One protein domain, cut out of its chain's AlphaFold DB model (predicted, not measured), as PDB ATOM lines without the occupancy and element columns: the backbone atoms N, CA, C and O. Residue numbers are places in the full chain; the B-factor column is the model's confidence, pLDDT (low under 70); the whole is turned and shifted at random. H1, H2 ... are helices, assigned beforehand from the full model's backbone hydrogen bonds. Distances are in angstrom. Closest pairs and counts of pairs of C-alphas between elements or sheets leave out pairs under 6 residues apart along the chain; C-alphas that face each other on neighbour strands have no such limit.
ATOM      1  N   GLU A  71     207.916 282.295 362.687       80.69
ATOM      2  CA  GLU A  71     209.063 281.391 362.820       80.69
ATOM      3  C   GLU A  71     208.679 279.923 362.627       80.69
ATOM      4  O   GLU A  71     209.396 279.170 361.956       80.69
ATOM      5  N   ARG A  72     207.523 279.504 363.157       82.06
ATOM      6  CA  ARG A  72     207.040 278.127 362.981       82.06
ATOM      7  C   ARG A  72     206.724 277.854 361.516       82.06
ATOM      8  O   ARG A  72     207.135 276.831 360.970       82.06
ATOM      9  N   THR A  73     206.079 278.808 360.851       81.69
ATOM     10  CA  THR A  73     205.811 278.748 359.408       81.69
ATOM     11  C   THR A  73     207.110 278.697 358.598       81.69
ATOM     12  O   THR A  73     207.198 277.950 357.623       81.69
ATOM     13  N   LYS A  74     208.149 279.438 359.003       82.50
ATOM     14  CA  LYS A  74     209.476 279.396 358.367       82.50
ATOM     15  C   LYS A  74     210.114 278.010 358.486       82.50
ATOM     16  O   LYS A  74     210.575 277.480 357.478       82.50
ATOM     17  N   LYS A  75     210.097 277.400 359.676       86.69
ATOM     18  CA  LYS A  75     210.631 276.042 359.886       86.69
ATOM     19  C   LYS A  75     209.879 275.011 359.045       86.69
ATOM     20  O   LYS A  75     210.516 274.258 358.317       86.69
ATOM     21  N   ILE A  76     208.544 275.031 359.069       87.81
ATOM     22  CA  ILE A  76     207.716 274.111 358.268       87.81
ATOM     23  C   ILE A  76     208.044 274.240 356.777       87.81
ATOM     24  O   ILE A  76     208.209 273.226 356.111       87.81
ATOM     25  N   LYS A  77     208.203 275.464 356.256       85.94
ATOM     26  CA  LYS A  77     208.576 275.688 354.848       85.94
ATOM     27  C   LYS A  77     209.919 275.051 354.487       85.94
ATOM     28  O   LYS A  77     210.021 274.469 353.415       85.94
ATOM     29  N   ILE A  78     210.923 275.135 355.363       86.75
ATOM     30  CA  ILE A  78     212.243 274.526 355.129       86.75
ATOM     31  C   ILE A  78     212.129 272.998 355.080       86.75
ATOM     32  O   ILE A  78     212.605 272.383 354.127       86.75
ATOM     33  N   TYR A  79     211.445 272.388 356.054       89.75
ATOM     34  CA  TYR A  79     211.242 270.936 356.077       89.75
ATOM     35  C   TYR A  79     210.415 270.445 354.885       89.75
ATOM     36  O   TYR A  79     210.795 269.476 354.232       89.75
ATOM     37  N   ALA A  80     209.320 271.136 354.562       90.75
ATOM     38  CA  ALA A  80     208.462 270.793 353.434       90.75
ATOM     39  C   ALA A  80     209.201 270.910 352.094       90.75
ATOM     40  O   ALA A  80     209.037 270.040 351.245       90.75
ATOM     41  N   ALA A  81     210.035 271.942 351.915       87.88
ATOM     42  CA  ALA A  81     210.850 272.112 350.714       87.88
ATOM     43  C   ALA A  81     211.912 271.012 350.566       87.88
ATOM     44  O   ALA A  81     212.122 270.509 349.466       87.88
ATOM     45  N   GLY A  82     212.560 270.606 351.664       89.44
ATOM     46  CA  GLY A  82     213.490 269.476 351.648       89.44
ATOM     47  C   GLY A  82     212.783 268.167 351.295       89.44
ATOM     48  O   GLY A  82     213.217 267.448 350.397       89.44
ATOM     49  N   TYR A  83     211.652 267.889 351.949       93.25
ATOM     50  CA  TYR A  83     210.874 266.675 351.704       93.25
ATOM     51  C   TYR A  83     210.352 266.602 350.266       93.25
ATOM     52  O   TYR A  83     210.489 265.567 349.619       93.25
ATOM     53  N   SER A  84     209.797 267.698 349.737       91.62
ATOM     54  CA  SER A  84     209.290 267.733 348.364       91.62
ATOM     55  C   SER A  84     210.404 267.560 347.333       91.62
ATOM     56  O   SER A  84     210.196 266.861 346.346       91.62
ATOM     57  N   TYR A  85     211.592 268.125 347.575       92.00
ATOM     58  CA  TYR A  85     212.751 267.945 346.700       92.00
ATOM     59  C   TYR A  85     213.170 266.471 346.613       92.00
ATOM     60  O   TYR A  85     213.269 265.927 345.514       92.00
ATOM     61  N   PHE A  86     213.328 265.795 347.756       92.88
ATOM     62  CA  PHE A  86     213.685 264.373 347.774       92.88
ATOM     63  C   PHE A  86     212.580 263.481 347.211       92.88
ATOM     64  O   PHE A  86     212.872 262.599 346.409       92.88
ATOM     65  N   ALA A  87     211.317 263.721 347.575       94.19
ATOM     66  CA  ALA A  87     210.189 262.973 347.022       94.19
ATOM     67  C   ALA A  87     210.165 263.063 345.490       94.19
ATOM     68  O   ALA A  87     209.984 262.060 344.806       94.19
ATOM     69  N   SER A  88     210.417 264.257 344.952       92.12
ATOM     70  CA  SER A  88     210.473 264.482 343.514       92.12
ATOM     71  C   SER A  88     211.663 263.751 342.871       92.12
ATOM     72  O   SER A  88     211.469 263.069 341.869       92.12
ATOM     73  N   ILE A  89     212.859 263.774 343.480       92.69
ATOM     74  CA  ILE A  89     214.008 262.962 343.027       92.69
ATOM     75  C   ILE A  89     213.648 261.474 342.954       92.69
ATOM     76  O   ILE A  89     213.946 260.830 341.950       92.69
ATOM     77  N   TYR A  90     212.993 260.926 343.980       93.44
ATOM     78  CA  TYR A  90     212.600 259.515 343.989       93.44
ATOM     79  C   TYR A  90     211.603 259.174 342.879       93.44
ATOM     80  O   TYR A  90     211.712 258.103 342.286       93.44
ATOM     81  N   ILE A  91     210.675 260.080 342.555       92.62
ATOM     82  CA  ILE A  91     209.756 259.899 341.423       92.62
ATOM     83  C   ILE A  91     210.539 259.822 340.107       92.62
ATOM     84  O   ILE A  91     210.324 258.896 339.329       92.62
ATOM     85  N   TRP A  92     211.481 260.738 339.863       92.25
ATOM     86  CA  TRP A  92     212.292 260.696 338.639       92.25
ATOM     87  C   TRP A  92     213.214 259.483 338.575       92.25
ATOM     88  O   TRP A  92     213.367 258.895 337.509       92.25
ATOM     89  N   LEU A  93     213.791 259.068 339.703       91.06
ATOM     90  CA  LEU A  93     214.558 257.825 339.795       91.06
ATOM     91  C   LEU A  93     213.697 256.608 339.456       91.06
ATOM     92  O   LEU A  93     214.141 255.745 338.705       91.06
ATOM     93  N   ALA A  94     212.464 256.547 339.962       91.25
ATOM     94  CA  ALA A  94     211.535 255.483 339.606       91.25
ATOM     95  C   ALA A  94     211.250 255.489 338.097       91.25
ATOM     96  O   ALA A  94     211.360 254.447 337.458       91.25
ATOM     97  N   LEU A  95     210.972 256.655 337.501       91.12
ATOM     98  CA  LEU A  95     210.783 256.776 336.050       91.12
ATOM     99  C   LEU A  95     212.014 256.306 335.265       91.12
ATOM    100  O   LEU A  95     211.853 255.613 334.264       91.12
ATOM    101  N   LEU A  96     213.223 256.612 335.742       89.94
ATOM    102  CA  LEU A  96     214.478 256.170 335.130       89.94
ATOM    103  C   LEU A  96     214.634 254.645 335.162       89.94
ATOM    104  O   LEU A  96     215.044 254.045 334.174       89.94
ATOM    105  N   VAL A  97     214.251 253.986 336.258       89.88
ATOM    106  CA  VAL A  97     214.257 252.513 336.336       89.88
ATOM    107  C   VAL A  97     213.312 251.897 335.298       89.88
ATOM    108  O   VAL A  97     213.636 250.871 334.698       89.88
ATOM    109  N   PHE A  98     212.171 252.537 335.037       88.62
ATOM    110  CA  PHE A  98     211.190 252.090 334.045       88.62
ATOM    111  C   PHE A  98     211.377 252.722 332.655       88.62
ATOM    112  O   PHE A  98     210.505 252.563 331.800       88.62
ATOM    113  N   GLN A  99     212.509 253.385 332.387       87.38
ATOM    114  CA  GLN A  99     212.716 254.162 331.156       87.38
ATOM    115  C   GLN A  99     212.549 253.329 329.876       87.38
ATOM    116  O   GLN A  99     211.966 253.799 328.904       87.38
ATOM    117  N   LYS A 100     212.933 252.043 329.923       84.88
ATOM    118  CA  LYS A 100     212.802 251.090 328.808       84.88
ATOM    119  C   LYS A 100     211.361 250.927 328.304       84.88
ATOM    120  O   LYS A 100     211.163 250.524 327.169       84.88
ATOM    121  N   TYR A 101     210.360 251.186 329.143       86.12
ATOM    122  CA  TYR A 101     208.946 251.100 328.758       86.12
ATOM    123  C   TYR A 101     208.378 252.431 328.267       86.12
ATOM    124  O   TYR A 101     207.258 252.473 327.766       86.12
ATOM    125  N   LEU A 102     209.114 253.522 328.476       80.31
ATOM    126  CA  LEU A 102     208.669 254.873 328.180       80.31
ATOM    127  C   LEU A 102     209.240 255.387 326.859       80.31
ATOM    128  O   LEU A 102     208.640 256.301 326.310       80.31
ATOM    129  N   ASP A 103     210.355 254.832 326.359       80.62
ATOM    130  CA  ASP A 103     211.061 255.274 325.139       80.62
ATOM    131  C   ASP A 103     211.309 256.802 325.115       80.62
ATOM    132  O   ASP A 103     211.229 257.474 324.083       80.62
ATOM    133  N   ARG A 104     211.552 257.390 326.296       81.69
ATOM    134  CA  ARG A 104     211.658 258.846 326.523       81.69
ATOM    135  C   ARG A 104     212.800 259.198 327.481       81.69
ATOM    136  O   ARG A 104     212.643 260.057 328.354       81.69
ATOM    137  N   ASP A 105     213.951 258.562 327.299       84.94
ATOM    138  CA  ASP A 105     215.144 258.743 328.140       84.94
ATOM    139  C   ASP A 105     215.563 260.221 328.230       84.94
ATOM    140  O   ASP A 105     215.838 260.733 329.319       84.94
ATOM    141  N   ASP A 106     215.488 260.951 327.114       86.38
ATOM    142  CA  ASP A 106     215.829 262.377 327.042       86.38
ATOM    143  C   ASP A 106     215.006 263.234 328.014       86.38
ATOM    144  O   ASP A 106     215.532 264.150 328.649       86.38
ATOM    145  N   ILE A 107     213.710 262.937 328.167       87.94
ATOM    146  CA  ILE A 107     212.808 263.691 329.049       87.94
ATOM    147  C   ILE A 107     213.157 263.415 330.512       87.94
ATOM    148  O   ILE A 107     213.170 264.338 331.328       87.94
ATOM    149  N   ILE A 108     213.470 262.161 330.836       89.88
ATOM    150  CA  ILE A 108     213.835 261.729 332.189       89.88
ATOM    151  C   ILE A 108     215.149 262.379 332.619       89.88
ATOM    152  O   ILE A 108     215.228 262.982 333.693       89.88
ATOM    153  N   ILE A 109     216.160 262.330 331.751       88.25
ATOM    154  CA  ILE A 109     217.464 262.950 331.996       88.25
ATOM    155  C   ILE A 109     217.322 264.473 332.102       88.25
ATOM    156  O   ILE A 109     217.875 265.076 333.022       88.25
ATOM    157  N   THR A 110     216.532 265.102 331.224       90.25
ATOM    158  CA  THR A 110     216.274 266.553 331.276       90.25
ATOM    159  C   THR A 110     215.572 266.956 332.576       90.25
ATOM    160  O   THR A 110     215.933 267.965 333.185       90.25
ATOM    161  N   GLY A 111     214.611 266.156 333.046       88.88
ATOM    162  CA  GLY A 111     213.930 266.369 334.324       88.88
ATOM    163  C   GLY A 111     214.886 266.324 335.516       88.88
ATOM    164  O   GLY A 111     214.907 267.250 336.333       88.88
ATOM    165  N   LEU A 112     215.742 265.299 335.577       92.50
ATOM    166  CA  LEU A 112     216.786 265.172 336.601       92.50
ATOM    167  C   LEU A 112     217.796 266.326 336.541       92.50
ATOM    168  O   LEU A 112     218.169 266.885 337.575       92.50
ATOM    169  N   PHE A 113     218.199 266.742 335.340       93.06
ATOM    170  CA  PHE A 113     219.103 267.877 335.156       93.06
ATOM    171  C   PHE A 113     218.480 269.192 335.649       93.06
ATOM    172  O   PHE A 113     219.132 269.970 336.350       93.06
ATOM    173  N   GLY A 114     217.189 269.409 335.385       90.69
ATOM    174  CA  GLY A 114     216.435 270.548 335.915       90.69
ATOM    175  C   GLY A 114     216.402 270.592 337.448       90.69
ATOM    176  O   GLY A 114     216.508 271.670 338.045       90.69
ATOM    177  N   MET A 115     216.334 269.433 338.110       92.00
ATOM    178  CA  MET A 115     216.428 269.350 339.574       92.00
ATOM    179  C   MET A 115     217.811 269.702 340.105       92.00
ATOM    180  O   MET A 115     217.914 270.390 341.127       92.00
ATOM    181  N   ALA A 116     218.863 269.252 339.424       92.06
ATOM    182  CA  ALA A 116     220.236 269.588 339.777       92.06
ATOM    183  C   ALA A 116     220.478 271.099 339.641       92.06
ATOM    184  O   ALA A 116     220.971 271.730 340.577       92.06
ATOM    185  N   ILE A 117     220.039 271.709 338.532       93.25
ATOM    186  CA  ILE A 117     220.109 273.165 338.332       93.25
ATOM    187  C   ILE A 117     219.341 273.905 339.430       93.25
ATOM    188  O   ILE A 117     219.862 274.854 340.017       93.25
ATOM    189  N   SER A 118     218.120 273.467 339.744       89.69
ATOM    190  CA  SER A 118     217.298 274.104 340.781       89.69
ATOM    191  C   SER A 118     217.990 274.085 342.146       89.69
ATOM    192  O   SER A 118     217.973 275.083 342.871       89.69
ATOM    193  N   PHE A 119     218.655 272.977 342.481       90.62
ATOM    194  CA  PHE A 119     219.451 272.868 343.699       90.62
ATOM    195  C   PHE A 119     220.681 273.775 343.676       90.62
ATOM    196  O   PHE A 119     220.920 274.482 344.653       90.62
ATOM    197  N   LEU A 120     221.421 273.823 342.564       92.50
ATOM    198  CA  LEU A 120     222.579 274.708 342.406       92.50
ATOM    199  C   LEU A 120     222.196 276.182 342.572       92.50
ATOM    200  O   LEU A 120     222.855 276.904 343.317       92.50
ATOM    201  N   ILE A 121     221.104 276.622 341.940       90.50
ATOM    202  CA  ILE A 121     220.596 277.993 342.075       90.50
ATOM    203  C   ILE A 121     220.204 278.272 343.529       90.50
ATOM    204  O   ILE A 121     220.596 279.298 344.088       90.50
ATOM    205  N   SER A 122     219.461 277.359 344.160       87.69
ATOM    206  CA  SER A 122     219.057 277.495 345.564       87.69
ATOM    207  C   SER A 122     220.270 277.601 346.493       87.69
ATOM    208  O   SER A 122     220.345 278.510 347.322       87.69
ATOM    209  N   SER A 123     221.266 276.734 346.297       86.44
ATOM    210  CA  SER A 123     222.513 276.717 347.062       86.44
ATOM    211  C   SER A 123     223.317 278.006 346.874       86.44
ATOM    212  O   SER A 123     223.733 278.614 347.859       86.44
ATOM    213  N   ALA A 124     223.451 278.495 345.636       88.56
ATOM    214  CA  ALA A 124     224.149 279.744 345.327       88.56
ATOM    215  C   ALA A 124     223.459 280.986 345.921       88.56
ATOM    216  O   ALA A 124     224.119 281.956 346.294       88.56
ATOM    217  N   ILE A 125     222.126 280.986 346.020       87.12
ATOM    218  CA  ILE A 125     221.382 282.059 346.696       87.12
ATOM    219  C   ILE A 125     221.586 281.984 348.213       87.12
ATOM    220  O   ILE A 125     221.666 283.023 348.872       87.12
ATOM    221  N   LEU A 126     221.635 280.776 348.777       82.94
ATOM    222  CA  LEU A 126     221.800 280.573 350.214       82.94
ATOM    223  C   LEU A 126     223.224 280.908 350.675       82.94
ATOM    224  O   LEU A 126     223.377 281.565 351.701       82.94
ATOM    225  N   SER A 127     224.249 280.529 349.905       83.00
ATOM    226  CA  SER A 127     225.653 280.822 350.222       83.00
ATOM    227  C   SER A 127     225.910 282.326 350.314       83.00
ATOM    228  O   SER A 127     226.466 282.777 351.306       83.00
ATOM    229  N   LYS A 128     225.372 283.118 349.377       76.56
ATOM    230  CA  LYS A 128     225.461 284.591 349.395       76.56
ATOM    231  C   LYS A 128     224.797 285.264 350.601       76.56
ATOM    232  O   LYS A 128     225.038 286.441 350.840       76.56
ATOM    233  N   ARG A 129     223.907 284.575 351.325       63.53
ATOM    234  CA  ARG A 129     223.317 285.106 352.568       63.53
ATOM    235  C   ARG A 129     224.104 284.736 353.814       63.53
ATOM    236  O   ARG A 129     223.878 285.358 354.843       63.53
ATOM    237  N   LYS A 130     224.977 283.735 353.725       53.31
ATOM    238  CA  LYS A 130     225.786 283.271 354.850       53.31
ATOM    239  C   LYS A 130     226.873 284.283 355.233       53.31
ATOM    240  O   LYS A 130     227.298 284.286 356.373       53.31
ATOM    241  N   ASP A 131     227.229 285.186 354.318       47.00
ATOM    242  CA  ASP A 131     228.167 286.292 354.561       47.00
ATOM    243  C   ASP A 131     227.540 287.490 355.321       47.00
ATOM    244  O   ASP A 131     228.173 288.534 355.452       47.00
ATOM    245  N   PHE A 132     226.287 287.373 355.786       48.03
ATOM    246  CA  PHE A 132     225.555 288.416 356.529       48.03
ATOM    247  C   PHE A 132     225.150 287.995 357.955       48.03
ATOM    248  O   PHE A 132     224.322 288.676 358.567       48.03
ATOM    249  N   GLU A 133     225.697 286.891 358.468       41.84
ATOM    250  CA  GLU A 133     225.650 286.534 359.897       41.84
ATOM    251  C   GLU A 133     227.000 286.807 360.564       41.84
ATOM    252  O   GLU A 133     228.038 286.430 359.971       41.84
TER     253      GLU A 133
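What this domain is: This is residues 71 to 133 of the 133 residues of an uncharacterized protein of Peptococcaceae bacterium BRH_c8a (UniProt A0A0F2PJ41). What does the model look like at first sight? It is a long helical hairpin: H1 and H2 run side by side in opposite ways, joined by a short link at one end, and from there they splay into a narrow V whose far arms, residues 71 to 84 and 120 to 133, stand free. What is it made of? The printed part has 63 residues with two named helices, H1 then H2, and no named strand; its class is all helix. How large and how dense is it? It is a loose rod spanning 49 by 24 by 11 A, with a radius of gyration of the C-alphas of 15.4 A.

Where its parts are: Where is the longest helix? H1 holds residues 71 to 97 and measures 39.5 A from first to last C-alpha, beginning at C-alpha 71 at (209.063, 281.391, 362.820) and ending at C-alpha 97 at (214.257, 252.513, 336.336). Where is the other helix? H2 holds residues 105 to 130, 37.8 A from first to last C-alpha, and ends at C-alpha 130 at (225.786, 283.271, 354.850).

How they stand to each other: How does H1 stand to H2? They form a helical hairpin, at a shallow tilt of 25 degrees, opposite ways. Where do they touch? H1 touches H2 with residues 89 to 96 alone, and H2 touches H1 with residues 105 to 115 alone. The closest C-alphas of the two helices are those of Leu 96 and Ile 108, 6.3 A apart. What do the backbones show? In H1 every O i to N i+4 pair is within hydrogen-bond range; in H2 it is 20 of 22.

The domain as a whole: How far does it reach? The two C-alphas farthest apart, those of Tyr 101 and Glu 133, are 50.0 A apart. Is the printed part continuous? It has no cut, and the link from H1 to H2, with 7 residues, is short. Where is confidence low? The mean pLDDT of the printed part is 85.4, and residues 129 to 133 are under 70; Glu 133 is the chain's last residue.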